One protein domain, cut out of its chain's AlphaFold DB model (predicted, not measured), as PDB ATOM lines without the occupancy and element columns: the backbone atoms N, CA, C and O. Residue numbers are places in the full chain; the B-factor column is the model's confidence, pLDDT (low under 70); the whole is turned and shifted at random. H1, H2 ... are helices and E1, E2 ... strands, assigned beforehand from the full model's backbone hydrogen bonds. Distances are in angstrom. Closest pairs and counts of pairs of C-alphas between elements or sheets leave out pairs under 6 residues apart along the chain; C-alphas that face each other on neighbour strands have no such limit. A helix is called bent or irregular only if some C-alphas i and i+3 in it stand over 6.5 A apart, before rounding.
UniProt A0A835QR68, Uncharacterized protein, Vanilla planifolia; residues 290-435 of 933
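What this domain is: This is residues 290 to 435 of the 933 residues of an uncharacterized protein of Vanilla planifolia (UniProt A0A835QR68). Six helices stand as three pairs stacked side by side, H1 with H2, then H3 with H4, then the H6 and H7 hairpin, with H5 crossing one end of the stack. From the other end a thin arm of loop and strand, around residues 315 to 325 with E1, sticks out and adds to the length. H1 to H4 form an up and down bundle, each helix running against the one before it in the chain. The printed part has 146 residues, in the order H1 E1 H2 H3 H4 H5 H6 H7, and the class is mostly helix. It is compact by its radius of gyration of the C-alphas, 17.0 A, yet elongated in outline, spanning 62 by 33 by 23 A.

Where its parts are: The longest helix is H2, residues 330 to 350, 30.5 A from C-alpha 330 at (-11.656, 47.690, 3.580) to C-alpha 350 at (15.635, 36.825, -4.548). Before it come H1, residues 290 to 299, which begins at C-alpha 290 (10.303, 50.102, -2.440), and the strand E1, residues 323 to 325. After it come H3, residues 354 to 366, 18.2 A; H4, residues 370 to 384, 20.8 A; and H5, residues 387 to 398, 16.5 A. H6 is residues 403 to 411, and it is irregular, with C-alphas 405 and 408 7.5 A apart. H7, residues 415 to 429, is 21.2 A long.

How they stand to each other: H2 touches H1 with residues 337 to 344 alone, opposite ways at a shallow tilt of 6 degrees; the closest C-alphas, of Ile 292 and Ala 344, are 6.5 A apart. H2 touches H4 the same way at 29 degrees, a shallow tilt, closest at the C-alphas of Glu 345 and Ser 383, 6.3 A. The hub, H3, touches H1, H5 and H6. Its closest C-alphas to H1 are Ala 359 and Pro 290, 5.3 A; to H6, Ile 361 and Phe 406, 6.8 A; to H5, about perpendicular at 74 degrees, Thr 354 and Gln 396, 5.6 A. H7 touches H4, closest at the C-alphas of Glu 374 and Ile 417, 5.9 A. The hairpin H6 and H7 touches through 18 pairs of C-alphas within 8 A, the closest those of Leu 410 and Arg 418, 4.4 A. E1 pairs with no named strand, but residues 315 to 316 pair with it, antiparallel. Every O i to N i+4 pair is within hydrogen-bond range in H1, H2, H3, H4, H5 and H7; in H6 it is 0 of 5, beside 5 of 6 O i to N i+3 pairs.

The domain as a whole: The C-alphas farthest apart, of Thr 320 and Asn 435, are 63.1 A apart. The printed part has no cut. The link from H1 to E1, 23 residues, is long, and the others are tight. The mean pLDDT of the printed part is 82.3, with residues 304 to 326 and 430 to 435 under 70.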
ATOM      1  N   PRO A 290      10.574  48.672  -2.549       88.88
ATOM      2  CA  PRO A 290      10.303  50.102  -2.440       88.88
ATOM      3  C   PRO A 290       9.096  50.545  -3.271       88.88
ATOM      4  O   PRO A 290       8.239  51.257  -2.756       88.88
ATOM      5  N   CYS A 291       8.972  50.063  -4.511       84.06
ATOM      6  CA  CYS A 291       7.827  50.365  -5.369       84.06
ATOM      7  C   CYS A 291       6.512  49.799  -4.815       84.06
ATOM      8  O   CYS A 291       5.502  50.499  -4.813       84.06
ATOM      9  N   ILE A 292       6.499  48.556  -4.322       87.62
ATOM     10  CA  ILE A 292       5.300  47.952  -3.723       87.62
ATOM     11  C   ILE A 292       4.878  48.706  -2.460       87.62
ATOM     12  O   ILE A 292       3.693  48.991  -2.295       87.62
ATOM     13  N   ILE A 293       5.824  49.061  -1.586       89.50
ATOM     14  CA  ILE A 293       5.552  49.871  -0.391       89.50
ATOM     15  C   ILE A 293       4.954  51.218  -0.801       89.50
ATOM     16  O   ILE A 293       3.936  51.631  -0.246       89.50
ATOM     17  N   ASP A 294       5.529  51.873  -1.812       86.62
ATOM     18  CA  ASP A 294       5.008  53.134  -2.332       86.62
ATOM     19  C   ASP A 294       3.574  52.963  -2.861       86.62
ATOM     20  O   ASP A 294       2.705  53.758  -2.511       86.62
ATOM     21  N   VAL A 295       3.276  51.903  -3.618       84.00
ATOM     22  CA  VAL A 295       1.912  51.595  -4.088       84.00
ATOM     23  C   VAL A 295       0.948  51.363  -2.921       84.00
ATOM     24  O   VAL A 295      -0.172  51.874  -2.939       84.00
ATOM     25  N   ILE A 296       1.366  50.632  -1.884       87.50
ATOM     26  CA  ILE A 296       0.542  50.395  -0.693       87.50
ATOM     27  C   ILE A 296       0.203  51.724  -0.009       87.50
ATOM     28  O   ILE A 296      -0.974  51.978   0.249       87.50
ATOM     29  N   CYS A 297       1.187  52.603   0.195       84.31
ATOM     30  CA  CYS A 297       0.968  53.928   0.777       84.31
ATOM     31  C   CYS A 297       0.054  54.815  -0.084       84.31
ATOM     32  O   CYS A 297      -0.802  55.514   0.451       84.31
ATOM     33  N   HIS A 298       0.211  54.791  -1.412       78.75
ATOM     34  CA  HIS A 298      -0.514  55.689  -2.322       78.75
ATOM     35  C   HIS A 298      -1.897  55.211  -2.736       78.75
ATOM     36  O   HIS A 298      -2.662  56.042  -3.236       78.75
ATOM     37  N   PHE A 299      -2.202  53.913  -2.590       78.25
ATOM     38  CA  PHE A 299      -3.443  53.299  -3.083       78.25
ATOM     39  C   PHE A 299      -4.146  52.399  -2.060       78.25
ATOM     40  O   PHE A 299      -5.373  52.449  -1.988       78.25
ATOM     41  N   TYR A 300      -3.428  51.645  -1.222       84.06
ATOM     42  CA  TYR A 300      -3.994  50.549  -0.412       84.06
ATOM     43  C   TYR A 300      -3.827  50.715   1.108       84.06
ATOM     44  O   TYR A 300      -3.688  49.730   1.837       84.06
ATOM     45  N   TRP A 301      -3.891  51.950   1.601       84.44
ATOM     46  CA  TRP A 301      -3.965  52.256   3.032       84.44
ATOM     47  C   TRP A 301      -5.348  51.909   3.639       84.44
ATOM     48  O   TRP A 301      -6.378  51.962   2.961       84.44
ATOM     49  N   ASP A 302      -5.390  51.560   4.922       83.38
ATOM     50  CA  ASP A 302      -6.594  51.478   5.758       83.38
ATOM     51  C   ASP A 302      -6.982  52.847   6.349       83.38
ATOM     52  O   ASP A 302      -8.157  53.229   6.306       83.38
ATOM     53  N   LYS A 303      -6.004  53.624   6.836       75.50
ATOM     54  CA  LYS A 303      -6.199  55.003   7.322       75.50
ATOM     55  C   LYS A 303      -5.336  55.980   6.532       75.50
ATOM     56  O   LYS A 303      -4.162  55.732   6.309       75.50
ATOM     57  N   ALA A 304      -5.956  57.052   6.039       66.25
ATOM     58  CA  ALA A 304      -5.272  58.040   5.215       66.25
ATOM     59  C   ALA A 304      -4.347  58.901   6.078       66.25
ATOM     60  O   ALA A 304      -4.807  59.516   7.042       66.25
ATOM     61  N   ASP A 305      -3.088  59.020   5.673       60.16
ATOM     62  CA  ASP A 305      -2.161  59.991   6.246       60.16
ATOM     63  C   ASP A 305      -2.509  61.391   5.712       60.16
ATOM     64  O   ASP A 305      -2.009  61.789   4.667       60.16
ATOM     65  N   GLY A 306      -3.421  62.104   6.389       52.59
ATOM     66  CA  GLY A 306      -3.597  63.574   6.423       52.59
ATOM     67  C   GLY A 306      -3.666  64.423   5.131       52.59
ATOM     68  O   GLY A 306      -3.910  65.622   5.238       52.59
ATOM     69  N   GLY A 307      -3.461  63.874   3.932       55.66
ATOM     70  CA  GLY A 307      -3.324  64.602   2.665       55.66
ATOM     71  C   GLY A 307      -4.355  64.205   1.599       55.66
ATOM     72  O   GLY A 307      -5.152  63.286   1.807       55.66
ATOM     73  N   PRO A 308      -4.374  64.881   0.431       47.28
ATOM     74  CA  PRO A 308      -5.264  64.541  -0.677       47.28
ATOM     75  C   PRO A 308      -4.797  63.237  -1.334       47.28
ATOM     76  O   PRO A 308      -3.997  63.237  -2.269       47.28
ATOM     77  N   VAL A 309      -5.270  62.102  -0.820       57.16
ATOM     78  CA  VAL A 309      -4.754  60.799  -1.243       57.16
ATOM     79  C   VAL A 309      -5.351  60.379  -2.587       57.16
ATOM     80  O   VAL A 309      -6.566  60.307  -2.750       57.16
ATOM     81  N   ILE A 310      -4.498  60.090  -3.571       60.69
ATOM     82  CA  ILE A 310      -4.886  59.812  -4.965       60.69
ATOM     83  C   ILE A 310      -5.936  58.691  -5.058       60.69
ATOM     84  O   ILE A 310      -6.915  58.834  -5.786       60.69
ATOM     85  N   GLY A 311      -5.794  57.619  -4.272       59.00
ATOM     86  CA  GLY A 311      -6.735  56.491  -4.241       59.00
ATOM     87  C   GLY A 311      -8.070  56.719  -3.502       59.00
ATOM     88  O   GLY A 311      -8.810  55.752  -3.316       59.00
ATOM     89  N   SER A 312      -8.371  57.935  -3.022       63.69
ATOM     90  CA  SER A 312      -9.708  58.302  -2.517       63.69
ATOM     91  C   SER A 312     -10.567  58.989  -3.579       63.69
ATOM     92  O   SER A 312     -11.773  59.157  -3.385       63.69
ATOM     93  N   LYS A 313      -9.967  59.368  -4.717       66.31
ATOM     94  CA  LYS A 313     -10.697  59.931  -5.850       66.31
ATOM     95  C   LYS A 313     -11.597  58.856  -6.450       66.31
ATOM     96  O   LYS A 313     -11.162  57.734  -6.697       66.31
ATOM     97  N   LEU A 314     -12.850  59.227  -6.701       67.94
ATOM     98  CA  LEU A 314     -13.757  58.425  -7.510       67.94
ATOM     99  C   LEU A 314     -13.109  58.211  -8.881       67.94
ATOM    100  O   LEU A 314     -12.586  59.159  -9.474       67.94
ATOM    101  N   LEU A 315     -13.113  56.969  -9.361       64.19
ATOM    102  CA  LEU A 315     -12.661  56.667 -10.712       64.19
ATOM    103  C   LEU A 315     -13.698  57.264 -11.648       64.19
ATOM    104  O   LEU A 315     -14.790  56.720 -11.781       64.19
ATOM    105  N   CYS A 316     -13.380  58.413 -12.231       58.81
ATOM    106  CA  CYS A 316     -14.229  59.058 -13.214       58.81
ATOM    107  C   CYS A 316     -13.759  58.706 -14.618       58.81
ATOM    108  O   CYS A 316     -12.560  58.663 -14.895       58.81
ATOM    109  N   ASP A 317     -14.717  58.536 -15.514       52.19
ATOM    110  CA  ASP A 317     -14.465  58.422 -16.936       52.19
ATOM    111  C   ASP A 317     -13.758  59.683 -17.430       52.19
ATOM    112  O   ASP A 317     -14.159  60.809 -17.104       52.19
ATOM    113  N   SER A 318     -12.666  59.511 -18.181       44.09
ATOM    114  CA  SER A 318     -11.804  60.644 -18.531       44.09
ATOM    115  C   SER A 318     -12.536  61.674 -19.403       44.09
ATOM    116  O   SER A 318     -12.243  62.873 -19.288       44.09
ATOM    117  N   ILE A 319     -13.539  61.223 -20.170       44.81
ATOM    118  CA  ILE A 319     -14.291  61.994 -21.165       44.81
ATOM    119  C   ILE A 319     -15.645  62.450 -20.607       44.81
ATOM    120  O   ILE A 319     -15.935  63.644 -20.592       44.81
ATOM    121  N   THR A 320     -16.465  61.528 -20.104       55.12
ATOM    122  CA  THR A 320     -17.831  61.804 -19.617       55.12
ATOM    123  C   THR A 320     -17.867  62.331 -18.184       55.12
ATOM    124  O   THR A 320     -18.909  62.806 -17.733       55.12
ATOM    125  N   LYS A 321     -16.745  62.254 -17.451       58.41
ATOM    126  CA  LYS A 321     -16.624  62.608 -16.024       58.41
ATOM    127  C   LYS A 321     -17.576  61.842 -15.094       58.41
ATOM    128  O   LYS A 321     -17.633  62.156 -13.905       58.41
ATOM    129  N   GLN A 322     -18.283  60.824 -15.592       61.12
ATOM    130  CA  GLN A 322     -19.140  59.967 -14.778       61.12
ATOM    131  C   GLN A 322     -18.305  59.076 -13.864       61.12
ATOM    132  O   GLN A 322     -17.219  58.646 -14.233       61.12
ATOM    133  N   VAL A 323     -18.815  58.788 -12.668       65.75
ATOM    134  CA  VAL A 323     -18.153  57.912 -11.693       65.75
ATOM    135  C   VAL A 323     -18.281  56.461 -12.162       65.75
ATOM    136  O   VAL A 323     -19.354  55.874 -12.066       65.75
ATOM    137  N   ILE A 324     -17.190  55.884 -12.662       60.66
ATOM    138  CA  ILE A 324     -17.110  54.498 -13.140       60.66
ATOM    139  C   ILE A 324     -16.816  53.510 -12.007       60.66
ATOM    140  O   ILE A 324     -17.188  52.341 -12.086       60.66
ATOM    141  N   GLY A 325     -16.142  53.956 -10.948       64.69
ATOM    142  CA  GLY A 325     -15.742  53.079  -9.855       64.69
ATOM    143  C   GLY A 325     -15.445  53.830  -8.568       64.69
ATOM    144  O   GLY A 325     -15.064  55.002  -8.567       64.69
ATOM    145  N   GLN A 326     -15.625  53.132  -7.456       69.00
ATOM    146  CA  GLN A 326     -15.285  53.621  -6.126       69.00
ATOM    147  C   GLN A 326     -14.127  52.800  -5.567       69.00
ATOM    148  O   GLN A 326     -13.823  51.712  -6.059       69.00
ATOM    149  N   ARG A 327     -13.470  53.327  -4.532       75.31
ATOM    150  CA  ARG A 327     -12.440  52.591  -3.799       75.31
ATOM    151  C   ARG A 327     -13.028  51.263  -3.280       75.31
ATOM    152  O   ARG A 327     -14.122  51.303  -2.714       75.31
ATOM    153  N   PRO A 328     -12.321  50.126  -3.427       80.38
ATOM    154  CA  PRO A 328     -12.757  48.846  -2.869       80.38
ATOM    155  C   PRO A 328     -13.022  48.921  -1.361       80.38
ATOM    156  O   PRO A 328     -12.471  49.778  -0.659       80.38
ATOM    157  N   GLY A 329     -13.841  47.999  -0.848       79.94
ATOM    158  CA  GLY A 329     -14.113  47.910   0.589       79.94
ATOM    159  C   GLY A 329     -12.845  47.610   1.400       79.94
ATOM    160  O   GLY A 329     -11.875  47.073   0.867       79.94
ATOM    161  N   ARG A 330     -12.836  47.911   2.709       83.38
ATOM    162  CA  ARG A 330     -11.656  47.690   3.580       83.38
ATOM    163  C   ARG A 330     -11.112  46.258   3.508       83.38
ATOM    164  O   ARG A 330      -9.901  46.069   3.412       83.38
ATOM    165  N   ASP A 331     -11.995  45.262   3.475       84.50
ATOM    166  CA  ASP A 331     -11.605  43.849   3.379       84.50
ATOM    167  C   ASP A 331     -10.942  43.511   2.037       84.50
ATOM    168  O   ASP A 331      -9.992  42.730   1.977       84.50
ATOM    169  N   GLU A 332     -11.418  44.110   0.947       83.12
ATOM    170  CA  GLU A 332     -10.850  43.930  -0.390       83.12
ATOM    171  C   GLU A 332      -9.504  44.642  -0.510       83.12
ATOM    172  O   GLU A 332      -8.546  44.053  -1.008       83.12
ATOM    173  N   VAL A 333      -9.391  45.861   0.030       85.44
ATOM    174  CA  VAL A 333      -8.119  46.589   0.134       85.44
ATOM    175  C   VAL A 333      -7.093  45.762   0.905       85.44
ATOM    176  O   VAL A 333      -5.959  45.630   0.447       85.44
ATOM    177  N   ARG A 334      -7.487  45.134   2.022       87.38
ATOM    178  CA  ARG A 334      -6.604  44.237   2.777       87.38
ATOM    179  C   ARG A 334      -6.176  43.026   1.946       87.38
ATOM    180  O   ARG A 334      -4.990  42.718   1.910       87.38
ATOM    181  N   LYS A 335      -7.098  42.360   1.239       86.31
ATOM    182  CA  LYS A 335      -6.764  41.226   0.351       86.31
ATOM    183  C   LYS A 335      -5.770  41.633  -0.738       86.31
ATOM    184  O   LYS A 335      -4.787  40.928  -0.950       86.31
ATOM    185  N   ILE A 336      -5.986  42.777  -1.388       86.19
ATOM    186  CA  ILE A 336      -5.080  43.301  -2.420       86.19
ATOM    187  C   ILE A 336      -3.712  43.636  -1.816       86.19
ATOM    188  O   ILE A 336      -2.685  43.248  -2.371       86.19
ATOM    189  N   ARG A 337      -3.680  44.287  -0.649       91.00
ATOM    190  CA  ARG A 337      -2.433  44.602   0.059       91.00
ATOM    191  C   ARG A 337      -1.640  43.342   0.405       91.00
ATOM    192  O   ARG A 337      -0.445  43.303   0.141       91.00
ATOM    193  N   LEU A 338      -2.287  42.293   0.913       89.31
ATOM    194  CA  LEU A 338      -1.630  41.012   1.199       89.31
ATOM    195  C   LEU A 338      -1.087  40.335  -0.071       89.31
ATOM    196  O   LEU A 338       0.003  39.764  -0.036       89.31
ATOM    197  N   LEU A 339      -1.793  40.441  -1.204       86.31
ATOM    198  CA  LEU A 339      -1.293  39.951  -2.494       86.31
ATOM    199  C   LEU A 339      -0.032  40.712  -2.929       86.31
ATOM    200  O   LEU A 339       0.973  40.087  -3.266       86.31
ATOM    201  N   LEU A 340      -0.038  42.045  -2.847       87.00
ATOM    202  CA  LEU A 340       1.134  42.875  -3.148       87.00
ATOM    203  C   LEU A 340       2.308  42.562  -2.213       87.00
ATOM    204  O   LEU A 340       3.442  42.429  -2.666       87.00
ATOM    205  N   LEU A 341       2.042  42.366  -0.920       90.56
ATOM    206  CA  LEU A 341       3.067  41.989   0.051       90.56
ATOM    207  C   LEU A 341       3.662  40.601  -0.221       90.56
ATOM    208  O   LEU A 341       4.841  40.392   0.055       90.56
ATOM    209  N   SER A 342       2.908  39.673  -0.818       85.25
ATOM    210  CA  SER A 342       3.467  38.381  -1.240       85.25
ATOM    211  C   SER A 342       4.437  38.518  -2.425       85.25
ATOM    212  O   SER A 342       5.469  37.848  -2.452       85.25
ATOM    213  N   LEU A 343       4.186  39.452  -3.353       83.62
ATOM    214  CA  LEU A 343       5.139  39.806  -4.415       83.62
ATOM    215  C   LEU A 343       6.402  40.476  -3.850       83.62
ATOM    216  O   LEU A 343       7.515  40.147  -4.262       83.62
ATOM    217  N   ALA A 344       6.239  41.375  -2.877       86.75
ATOM    218  CA  ALA A 344       7.352  42.017  -2.180       86.75
ATOM    219  C   ALA A 344       8.234  40.994  -1.448       86.75
ATOM    220  O   ALA A 344       9.458  41.040  -1.562       86.75
ATOM    221  N   GLU A 345       7.626  40.030  -0.758       86.25
ATOM    222  CA  GLU A 345       8.343  38.916  -0.139       86.25
ATOM    223  C   GLU A 345       9.117  38.085  -1.167       86.25
ATOM    224  O   GLU A 345      10.278  37.741  -0.935       86.25
ATOM    225  N   MET A 346       8.497  37.747  -2.304       79.56
ATOM    226  CA  MET A 346       9.184  37.013  -3.368       79.56
ATOM    227  C   MET A 346      10.412  37.777  -3.868       79.56
ATOM    228  O   MET A 346      11.457  37.163  -4.080       79.56
ATOM    229  N   SER A 347      10.313  39.104  -4.005       81.00
ATOM    230  CA  SER A 347      11.456  39.941  -4.376       81.00
ATOM    231  C   SER A 347      12.547  39.938  -3.309       81.00
ATOM    232  O   SER A 347      13.710  39.717  -3.641       81.00
ATOM    233  N   LEU A 348      12.182  40.137  -2.037       83.94
ATOM    234  CA  LEU A 348      13.126  40.106  -0.915       83.94
ATOM    235  C   LEU A 348      13.912  38.792  -0.897       83.94
ATOM    236  O   LEU A 348      15.130  38.800  -0.746       83.94
ATOM    237  N   ARG A 349      13.229  37.661  -1.122       82.06
ATOM    238  CA  ARG A 349      13.848  36.328  -1.177       82.06
ATOM    239  C   ARG A 349      14.844  36.147  -2.322       82.06
ATOM    240  O   ARG A 349      15.727  35.302  -2.200       82.06
ATOM    241  N   GLN A 350      14.712  36.898  -3.413       80.06
ATOM    242  CA  GLN A 350      15.635  36.825  -4.548       80.06
ATOM    243  C   GLN A 350      16.877  37.689  -4.335       80.06
ATOM    244  O   GLN A 350      17.993  37.230  -4.585       80.06
ATOM    245  N   ARG A 351      16.694  38.941  -3.902       79.50
ATOM    246  CA  ARG A 351      17.787  39.888  -3.673       79.50
ATOM    247  C   ARG A 351      17.349  40.965  -2.689       79.50
ATOM    248  O   ARG A 351      16.315  41.589  -2.889       79.50
ATOM    249  N   ILE A 352      18.191  41.220  -1.692       87.06
ATOM    250  CA  ILE A 352      18.056  42.366  -0.788       87.06
ATOM    251  C   ILE A 352      19.121  43.394  -1.153       87.06
ATOM    252  O   ILE A 352      20.279  43.051  -1.403       87.06
ATOM    253  N   SER A 353      18.723  44.655  -1.173       88.56
ATOM    254  CA  SER A 353      19.570  45.810  -1.438       88.56
ATOM    255  C   SER A 353      19.434  46.869  -0.341       88.56
ATOM    256  O   SER A 353      18.508  46.849   0.470       88.56
ATOM    257  N   THR A 354      20.353  47.837  -0.313       90.31
ATOM    258  CA  THR A 354      20.266  48.960   0.633       90.31
ATOM    259  C   THR A 354      19.033  49.839   0.396       90.31
ATOM    260  O   THR A 354      18.530  50.423   1.356       90.31
ATOM    261  N   SER A 355      18.518  49.941  -0.838       88.69
ATOM    262  CA  SER A 355      17.288  50.688  -1.142       88.69
ATOM    263  C   SER A 355      16.059  50.042  -0.504       88.69
ATOM    264  O   SER A 355      15.221  50.768   0.029       88.69
ATOM    265  N   ASP A 356      15.996  48.707  -0.457       91.81
ATOM    266  CA  ASP A 356      14.929  47.961   0.225       91.81
ATOM    267  C   ASP A 356      14.869  48.305   1.721       91.81
ATOM    268  O   ASP A 356      13.809  48.640   2.251       91.81
ATOM    269  N   ILE A 357      16.023  48.288   2.401       93.69
ATOM    270  CA  ILE A 357      16.107  48.602   3.836       93.69
ATOM    271  C   ILE A 357      15.773  50.072   4.098       93.69
ATOM    272  O   ILE A 357      15.002  50.373   5.008       93.69
ATOM    273  N   LYS A 358      16.296  50.997   3.280       93.94
ATOM    274  CA  LYS A 358      15.966  52.427   3.382       93.94
ATOM    275  C   LYS A 358      14.468  52.681   3.210       93.94
ATOM    276  O   LYS A 358      13.912  53.506   3.931       93.94
ATOM    277  N   ALA A 359      13.816  51.978   2.282       93.31
ATOM    278  CA  ALA A 359      12.378  52.088   2.071       93.31
ATOM    279  C   ALA A 359      11.579  51.548   3.267       93.31
ATOM    280  O   ALA A 359      10.629  52.205   3.684       93.31
ATOM    281  N   LEU A 360      11.988  50.414   3.853       95.31
ATOM    282  CA  LEU A 360      11.371  49.864   5.067       95.31
ATOM    283  C   LEU A 360      11.514  50.805   6.267       95.31
ATOM    284  O   LEU A 360      10.520  51.077   6.931       95.31
ATOM    285  N   ILE A 361      12.715  51.334   6.521       95.56
ATOM    286  CA  ILE A 361      12.952  52.299   7.608       95.56
ATOM    287  C   ILE A 361      12.085  53.541   7.389       95.56
ATOM    288  O   ILE A 361      11.296  53.906   8.252       95.56
ATOM    289  N   ALA A 362      12.141  54.152   6.202       94.62
ATOM    290  CA  ALA A 362      11.345  55.343   5.913       94.62
ATOM    291  C   ALA A 362       9.828  55.093   6.017       94.62
ATOM    292  O   ALA A 362       9.092  55.986   6.440       94.62
ATOM    293  N   PHE A 363       9.357  53.899   5.642       94.44
ATOM    294  CA  PHE A 363       7.962  53.490   5.801       94.44
ATOM    295  C   PHE A 363       7.572  53.359   7.275       94.44
ATOM    296  O   PHE A 363       6.584  53.961   7.696       94.44
ATOM    297  N   PHE A 364       8.356  52.617   8.061       95.00
ATOM    298  CA  PHE A 364       8.086  52.400   9.479       95.00
ATOM    299  C   PHE A 364       8.219  53.656  10.322       95.00
ATOM    300  O   PHE A 364       7.602  53.693  11.376       95.00
ATOM    301  N   GLU A 365       8.970  54.668   9.891       92.94
ATOM    302  CA  GLU A 365       9.055  55.951  10.592       92.94
ATOM    303  C   GLU A 365       7.875  56.872  10.251       92.94
ATOM    304  O   GLU A 365       7.254  57.444  11.149       92.94
ATOM    305  N   ARG A 366       7.499  56.983   8.971       89.56
ATOM    306  CA  ARG A 366       6.500  57.974   8.525       89.56
ATOM    307  C   ARG A 366       5.049  57.525   8.585       89.56
ATOM    308  O   ARG A 366       4.191  58.370   8.825       89.56
ATOM    309  N   SER A 367       4.775  56.247   8.333       90.00
ATOM    310  CA  SER A 367       3.400  55.748   8.244       90.00
ATOM    311  C   SER A 367       2.668  55.935   9.578       90.00
ATOM    312  O   SER A 367       3.215  55.614  10.640       90.00
ATOM    313  N   GLN A 368       1.431  56.437   9.538       88.56
ATOM    314  CA  GLN A 368       0.515  56.420  10.692       88.56
ATOM    315  C   GLN A 368      -0.545  55.319  10.568       88.56
ATOM    316  O   GLN A 368      -1.331  55.081  11.490       88.56
ATOM    317  N   ASP A 369      -0.545  54.595   9.449       90.50
ATOM    318  CA  ASP A 369      -1.421  53.458   9.233       90.50
ATOM    319  C   ASP A 369      -0.884  52.208   9.933       90.50
ATOM    320  O   ASP A 369      -0.087  51.433   9.396       90.50
ATOM    321  N   MET A 370      -1.372  52.012  11.153       90.75
ATOM    322  CA  MET A 370      -0.984  50.905  12.016       90.75
ATOM    323  C   MET A 370      -1.315  49.529  11.413       90.75
ATOM    324  O   MET A 370      -0.533  48.598  11.579       90.75
ATOM    325  N   VAL A 371      -2.410  49.394  10.653       91.19
ATOM    326  CA  VAL A 371      -2.776  48.112  10.018       91.19
ATOM    327  C   VAL A 371      -1.789  47.782   8.899       91.19
ATOM    328  O   VAL A 371      -1.349  46.642   8.767       91.19
ATOM    329  N   CYS A 372      -1.395  48.784   8.105       92.06
ATOM    330  CA  CYS A 372      -0.360  48.595   7.088       92.06
ATOM    331  C   CYS A 372       1.006  48.283   7.708       92.06
ATOM    332  O   CYS A 372       1.722  47.434   7.181       92.06
ATOM    333  N   ILE A 373       1.370  48.946   8.813       94.50
ATOM    334  CA  ILE A 373       2.613  48.654   9.541       94.50
ATOM    335  C   ILE A 373       2.622  47.200  10.014       94.50
ATOM    336  O   ILE A 373       3.604  46.503   9.775       94.50
ATOM    337  N   GLU A 374       1.535  46.730  10.627       94.75
ATOM    338  CA  GLU A 374       1.390  45.349  11.096       94.75
ATOM    339  C   GLU A 374       1.515  44.334   9.944       94.75
ATOM    340  O   GLU A 374       2.331  43.413  10.024       94.75
ATOM    341  N   ASP A 375       0.788  44.534   8.835       94.75
ATOM    342  CA  ASP A 375       0.840  43.650   7.659       94.75
ATOM    343  C   ASP A 375       2.267  43.586   7.053       94.75
ATOM    344  O   ASP A 375       2.766  42.504   6.719       94.75
ATOM    345  N   VAL A 376       2.955  44.733   6.929       95.38
ATOM    346  CA  VAL A 376       4.343  44.804   6.424       95.38
ATOM    347  C   VAL A 376       5.312  44.138   7.398       95.38
ATOM    348  O   VAL A 376       6.176  43.371   6.972       95.38
ATOM    349  N   LEU A 377       5.165  44.379   8.700       95.56
ATOM    350  CA  LEU A 377       6.035  43.815   9.729       95.56
ATOM    351  C   LEU A 377       5.907  42.286   9.786       95.56
ATOM    352  O   LEU A 377       6.921  41.588   9.800       95.56
ATOM    353  N   HIS A 378       4.687  41.748   9.686       94.81
ATOM    354  CA  HIS A 378       4.460  40.310   9.534       94.81
ATOM    355  C   HIS A 378       5.120  39.737   8.279       94.81
ATOM    356  O   HIS A 378       5.735  38.670   8.344       94.81
ATOM    357  N   MET A 379       5.018  40.425   7.137       94.12
ATOM    358  CA  MET A 379       5.687  40.009   5.902       94.12
ATOM    359  C   MET A 379       7.210  39.953   6.087       94.12
ATOM    360  O   MET A 379       7.825  38.944   5.730       94.12
ATOM    361  N   VAL A 380       7.818  40.976   6.697       94.00
ATOM    362  CA  VAL A 380       9.272  41.033   6.921       94.00
ATOM    363  C   VAL A 380       9.723  39.943   7.899       94.00
ATOM    364  O   VAL A 380      10.625  39.176   7.566       94.00
ATOM    365  N   ILE A 381       9.076  39.797   9.062       92.12
ATOM    366  CA  ILE A 381       9.419  38.764  10.063       92.12
ATOM    367  C   ILE A 381       9.317  37.357   9.455       92.12
ATOM    368  O   ILE A 381      10.220  36.528   9.605       92.12
ATOM    369  N   ARG A 382       8.239  37.090   8.711       90.56
ATOM    370  CA  ARG A 382       8.032  35.809   8.025       90.56
ATOM    371  C   ARG A 382       9.089  35.553   6.950       90.56
ATOM    372  O   ARG A 382       9.551  34.423   6.811       90.56
ATOM    373  N   SER A 383       9.516  36.589   6.230       89.38
ATOM    374  CA  SER A 383      10.599  36.485   5.244       89.38
ATOM    375  C   SER A 383      11.936  36.149   5.919       89.38
ATOM    376  O   SER A 383      12.650  35.246   5.477       89.38
ATOM    377  N   LEU A 384      12.246  36.806   7.042       89.19
ATOM    378  CA  LEU A 384      13.488  36.624   7.807       89.19
ATOM    379  C   LEU A 384      13.594  35.293   8.553       89.19
ATOM    380  O   LEU A 384      14.671  34.945   9.031       89.19
ATOM    381  N   SER A 385      12.522  34.500   8.586       86.38
ATOM    382  CA  SER A 385      12.571  33.122   9.091       86.38
ATOM    383  C   SER A 385      13.551  32.241   8.293       86.38
ATOM    384  O   SER A 385      14.022  31.215   8.786       86.38
ATOM    385  N   HIS A 386      13.899  32.634   7.061       84.25
ATOM    386  CA  HIS A 386      14.923  31.966   6.263       84.25
ATOM    387  C   HIS A 386      16.339  32.466   6.617       84.25
ATOM    388  O   HIS A 386      16.699  33.604   6.319       84.25
ATOM    389  N   LYS A 387      17.192  31.598   7.185       83.19
ATOM    390  CA  LYS A 387      18.529  31.965   7.712       83.19
ATOM    391  C   LYS A 387      19.434  32.710   6.719       83.19
ATOM    392  O   LYS A 387      20.118  33.653   7.103       83.19
ATOM    393  N   GLN A 388      19.437  32.310   5.445       84.50
ATOM    394  CA  GLN A 388      20.264  32.955   4.412       84.50
ATOM    395  C   GLN A 388      19.797  34.385   4.097       84.50
ATOM    396  O   GLN A 388      20.614  35.263   3.817       84.50
ATOM    397  N   LEU A 389      18.482  34.623   4.176       87.31
ATOM    398  CA  LEU A 389      17.907  35.951   4.000       87.31
ATOM    399  C   LEU A 389      18.291  36.845   5.178       87.31
ATOM    400  O   LEU A 389      18.725  37.968   4.964       87.31
ATOM    401  N   LEU A 390      18.172  36.323   6.403       89.19
ATOM    402  CA  LEU A 390      18.510  37.048   7.624       89.19
ATOM    403  C   LEU A 390      19.956  37.557   7.604       89.19
ATOM    404  O   LEU A 390      20.183  38.725   7.892       89.19
ATOM    405  N   ALA A 391      20.914  36.718   7.198       87.56
ATOM    406  CA  ALA A 391      22.315  37.127   7.078       87.56
ATOM    407  C   ALA A 391      22.502  38.281   6.074       87.56
ATOM    408  O   ALA A 391      23.131  39.286   6.396       87.56
ATOM    409  N   SER A 392      21.894  38.166   4.888       89.31
ATOM    410  CA  SER A 392      21.981  39.194   3.840       89.31
ATOM    411  C   SER A 392      21.284  40.495   4.262       89.31
ATOM    412  O   SER A 392      21.796  41.585   4.031       89.31
ATOM    413  N   PHE A 393      20.129  40.393   4.923       91.62
ATOM    414  CA  PHE A 393      19.391  41.531   5.468       91.62
ATOM    415  C   PHE A 393      20.214  42.266   6.529       91.62
ATOM    416  O   PHE A 393      20.312  43.490   6.495       91.62
ATOM    417  N   LEU A 394      20.851  41.524   7.441       89.25
ATOM    418  CA  LEU A 394      21.687  42.094   8.496       89.25
ATOM    419  C   LEU A 394      22.914  42.809   7.958       89.25
ATOM    420  O   LEU A 394      23.247  43.881   8.456       89.25
ATOM    421  N   GLU A 395      23.552  42.268   6.924       89.31
ATOM    422  CA  GLU A 395      24.644  42.954   6.239       89.31
ATOM    423  C   GLU A 395      24.190  44.328   5.723       89.31
ATOM    424  O   GLU A 395      24.829  45.338   6.014       89.31
ATOM    425  N   GLN A 396      23.036  44.397   5.050       91.19
ATOM    426  CA  GLN A 396      22.502  45.663   4.534       91.19
ATOM    427  C   GLN A 396      22.085  46.637   5.648       91.19
ATOM    428  O   GLN A 396      22.297  47.840   5.517       91.19
ATOM    429  N   VAL A 397      21.521  46.141   6.754       91.12
ATOM    430  CA  VAL A 397      21.149  46.962   7.920       91.12
ATOM    431  C   VAL A 397      22.385  47.522   8.629       91.12
ATOM    432  O   VAL A 397      22.412  48.703   8.978       91.12
ATOM    433  N   ASN A 398      23.432  46.713   8.801       88.12
ATOM    434  CA  ASN A 398      24.676  47.135   9.445       88.12
ATOM    435  C   ASN A 398      25.416  48.209   8.632       88.12
ATOM    436  O   ASN A 398      26.036  49.086   9.225       88.12
ATOM    437  N   LEU A 399      25.293  48.208   7.298       89.50
ATOM    438  CA  LEU A 399      25.814  49.286   6.443       89.50
ATOM    439  C   LEU A 399      25.125  50.643   6.675       89.50
ATOM    440  O   LEU A 399      25.706  51.677   6.353       89.50
ATOM    441  N   LEU A 400      23.893  50.653   7.196       88.31
ATOM    442  CA  LEU A 400      23.105  51.873   7.413       88.31
ATOM    443  C   LEU A 400      23.181  52.410   8.848       88.31
ATOM    444  O   LEU A 400      22.811  53.559   9.071       88.31
ATOM    445  N   GLY A 401      23.646  51.603   9.801       83.00
ATOM    446  CA  GLY A 401      23.763  51.984  11.212       83.00
ATOM    447  C   GLY A 401      23.502  50.833  12.182       83.00
ATOM    448  O   GLY A 401      24.070  50.819  13.265       83.00
ATOM    449  N   GLY A 402      22.729  49.817  11.784       87.50
ATOM    450  CA  GLY A 402      22.397  48.661  12.623       87.50
ATOM    451  C   GLY A 402      20.906  48.551  12.952       87.50
ATOM    452  O   GLY A 402      20.072  49.317  12.473       87.50
ATOM    453  N   CYS A 403      20.543  47.556  13.766       87.69
ATOM    454  CA  CYS A 403      19.141  47.229  14.058       87.69
ATOM    455  C   CYS A 403      18.403  48.294  14.887       87.69
ATOM    456  O   CYS A 403      17.175  48.351  14.848       87.69
ATOM    457  N   HIS A 404      19.128  49.167  15.591       87.44
ATOM    458  CA  HIS A 404      18.544  50.242  16.395       87.44
ATOM    459  C   HIS A 404      17.727  51.250  15.570       87.44
ATOM    460  O   HIS A 404      16.880  51.940  16.125       87.44
ATOM    461  N   LEU A 405      17.909  51.289  14.244       91.50
ATOM    462  CA  LEU A 405      17.111  52.115  13.331       91.50
ATOM    463  C   LEU A 405      15.618  51.742  13.323       91.50
ATOM    464  O   LEU A 405      14.807  52.510  12.826       91.50
ATOM    465  N   PHE A 406      15.248  50.580  13.873       93.38
ATOM    466  CA  PHE A 406      13.861  50.123  13.988       93.38
ATOM    467  C   PHE A 406      13.284  50.269  15.407       93.38
ATOM    468  O   PHE A 406      12.161  49.831  15.661       93.38
ATOM    469  N   ILE A 407      14.020  50.871  16.350       91.69
ATOM    470  CA  ILE A 407      13.619  50.937  17.767       91.69
ATOM    471  C   ILE A 407      12.329  51.743  17.993       91.69
ATOM    472  O   ILE A 407      11.597  51.490  18.950       91.69
ATOM    473  N   ASN A 408      11.993  52.668  17.089       92.75
ATOM    474  CA  ASN A 408      10.776  53.482  17.170       92.75
ATOM    475  C   ASN A 408       9.490  52.680  16.915       92.75
ATOM    476  O   ASN A 408       8.407  53.141  17.275       92.75
ATOM    477  N   LEU A 409       9.580  51.447  16.394       94.62
ATOM    478  CA  LEU A 409       8.441  50.520  16.368       94.62
ATOM    479  C   LEU A 409       7.887  50.258  17.778       94.62
ATOM    480  O   LEU A 409       6.686  50.055  17.941       94.62
ATOM    481  N   LEU A 410       8.742  50.324  18.806       94.06
ATOM    482  CA  LEU A 410       8.363  50.123  20.207       94.06
ATOM    483  C   LEU A 410       7.614  51.318  20.813       94.06
ATOM    484  O   LEU A 410       7.031  51.185  21.882       94.06
ATOM    485  N   GLN A 411       7.600  52.464  20.128       92.81
ATOM    486  CA  GLN A 411       6.889  53.676  20.544       92.81
ATOM    487  C   GLN A 411       5.489  53.783  19.908       92.81
ATOM    488  O   GLN A 411       4.791  54.778  20.082       92.81
ATOM    489  N   ARG A 412       5.059  52.776  19.139       93.25
ATOM    490  CA  ARG A 412       3.766  52.790  18.441       93.25
ATOM    491  C   ARG A 412       2.605  52.560  19.410       93.25
ATOM    492  O   ARG A 412       2.700  51.756  20.329       93.25
ATOM    493  N   GLU A 413       1.476  53.229  19.179       89.62
ATOM    494  CA  GLU A 413       0.310  53.166  20.076       89.62
ATOM    495  C   GLU A 413      -0.249  51.739  20.224       89.62
ATOM    496  O   GLU A 413      -0.539  51.283  21.334       89.62
ATOM    497  N   LEU A 414      -0.355  51.002  19.110       91.50
ATOM    498  CA  LEU A 414      -0.865  49.632  19.113       91.50
ATOM    499  C   LEU A 414       0.154  48.658  19.707       91.50
ATOM    500  O   LEU A 414       1.252  48.476  19.182       91.50
ATOM    501  N   GLU A 415      -0.258  47.971  20.770       92.44
ATOM    502  CA  GLU A 415       0.547  46.951  21.442       92.44
ATOM    503  C   GLU A 415       1.032  45.829  20.502       92.44
ATOM    504  O   GLU A 415       2.231  45.555  20.534       92.44
ATOM    505  N   PRO A 416       0.207  45.240  19.604       93.88
ATOM    506  CA  PRO A 416       0.683  44.206  18.682       93.88
ATOM    507  C   PRO A 416       1.905  44.627  17.857       93.88
ATOM    508  O   PRO A 416       2.825  43.836  17.675       93.88
ATOM    509  N   ILE A 417       1.969  45.890  17.420       94.81
ATOM    510  CA  ILE A 417       3.109  46.420  16.656       94.81
ATOM    511  C   ILE A 417       4.352  46.522  17.535       94.81
ATOM    512  O   ILE A 417       5.439  46.171  17.083       94.81
ATOM    513  N   ARG A 418       4.208  46.960  18.792       95.00
ATOM    514  CA  ARG A 418       5.328  47.027  19.741       95.00
ATOM    515  C   ARG A 418       5.898  45.637  20.022       95.00
ATOM    516  O   ARG A 418       7.114  45.466  19.998       95.00
ATOM    517  N   LEU A 419       5.036  44.638  20.220       94.12
ATOM    518  CA  LEU A 419       5.456  43.253  20.462       94.12
ATOM    519  C   LEU A 419       6.114  42.631  19.222       94.12
ATOM    520  O   LEU A 419       7.197  42.055  19.330       94.12
ATOM    521  N   LEU A 420       5.527  42.811  18.033       93.69
ATOM    522  CA  LEU A 420       6.140  42.389  16.769       93.69
ATOM    523  C   LEU A 420       7.464  43.117  16.508       93.69
ATOM    524  O   LEU A 420       8.410  42.511  16.014       93.69
ATOM    525  N   GLY A 421       7.557  44.400  16.862       94.06
ATOM    526  CA  GLY A 421       8.779  45.196  16.769       94.06
ATOM    527  C   GLY A 421       9.883  44.643  17.665       94.06
ATOM    528  O   GLY A 421      11.020  44.504  17.222       94.06
ATOM    529  N   LEU A 422       9.546  44.239  18.892       91.94
ATOM    530  CA  LEU A 422      10.491  43.608  19.811       91.94
ATOM    531  C   LEU A 422      10.968  42.244  19.287       91.94
ATOM    532  O   LEU A 422      12.168  41.973  19.285       91.94
ATOM    533  N   GLN A 423      10.056  41.417  18.767       90.19
ATOM    534  CA  GLN A 423      10.395  40.140  18.121       90.19
ATOM    535  C   GLN A 423      11.265  40.332  16.869       90.19
ATOM    536  O   GLN A 423      12.189  39.558  16.606       90.19
ATOM    537  N   PHE A 424      10.986  41.371  16.083       90.75
ATOM    538  CA  PHE A 424      11.777  41.733  14.916       90.75
ATOM    539  C   PHE A 424      13.203  42.138  15.314       90.75
ATOM    540  O   PHE A 424      14.160  41.615  14.743       90.75
ATOM    541  N   LEU A 425      13.359  42.985  16.337       89.44
ATOM    542  CA  LEU A 425      14.665  43.374  16.877       89.44
ATOM    543  C   LEU A 425      15.447  42.174  17.436       89.44
ATOM    544  O   LEU A 425      16.647  42.066  17.172       89.44
ATOM    545  N   ASP A 426      14.786  41.248  18.140       84.44
ATOM    546  CA  ASP A 426      15.415  40.007  18.617       84.44
ATOM    547  C   ASP A 426      15.964  39.164  17.453       84.44
ATOM    548  O   ASP A 426      17.125  38.745  17.463       84.44
ATOM    549  N   ASN A 427      15.170  38.978  16.395       81.44
ATOM    550  CA  ASN A 427      15.606  38.235  15.213       81.44
ATOM    551  C   ASN A 427      16.813  38.874  14.522       81.44
ATOM    552  O   ASN A 427      17.708  38.154  14.076       81.44
ATOM    553  N   LEU A 428      16.873  40.207  14.462       79.50
ATOM    554  CA  LEU A 428      18.015  40.909  13.882       79.50
ATOM    555  C   LEU A 428      19.274  40.802  14.759       79.50
ATOM    556  O   LEU A 428      20.391  40.705  14.252       79.50
ATOM    557  N   ARG A 429      19.121  40.755  16.082       73.56
ATOM    558  CA  ARG A 429      20.259  40.664  17.006       73.56
ATOM    559  C   ARG A 429      20.996  39.326  16.923       73.56
ATOM    560  O   ARG A 429      22.210  39.289  17.100       73.56
ATOM    561  N   LYS A 430      20.294  38.234  16.595       65.88
ATOM    562  CA  LYS A 430      20.868  36.876  16.484       65.88
ATOM    563  C   LYS A 430      22.027  36.752  15.476       65.88
ATOM    564  O   LYS A 430      22.685  35.715  15.467       65.88
ATOM    565  N   GLY A 431      22.296  37.765  14.644       49.75
ATOM    566  CA  GLY A 431      23.386  37.754  13.662       49.75
ATOM    567  C   GLY A 431      24.391  38.915  13.727       49.75
ATOM    568  O   GLY A 431      25.110  39.100  12.748       49.75
ATOM    569  N   GLY A 432      24.482  39.691  14.819       50.84
ATOM    570  CA  GLY A 432      25.445  40.805  14.910       50.84
ATOM    571  C   GLY A 432      25.851  41.214  16.332       50.84
ATOM    572  O   GLY A 432      25.058  41.140  17.264       50.84
ATOM    573  N   ASN A 433      27.104  41.661  16.484       46.88
ATOM    574  CA  ASN A 433      27.726  42.067  17.749       46.88
ATOM    575  C   ASN A 433      27.734  43.607  17.846       46.88
ATOM    576  O   ASN A 433      28.659  44.261  17.368       46.88
ATOM    577  N   THR A 434      26.680  44.211  18.393       49.16
ATOM    578  CA  THR A 434      26.592  45.668  18.627       49.16
ATOM    579  C   THR A 434      26.647  45.945  20.122       49.16
ATOM    580  O   THR A 434      25.993  45.225  20.859       49.16
ATOM    581  N   ASN A 435      27.371  46.970  20.588       53.22
ATOM    582  CA  ASN A 435      27.366  47.376  22.004       53.22
ATOM    583  C   ASN A 435      25.921  47.565  22.510       53.22
ATOM    584  O   ASN A 435      25.201  48.440  22.036       53.22
TER     585      ASN A 435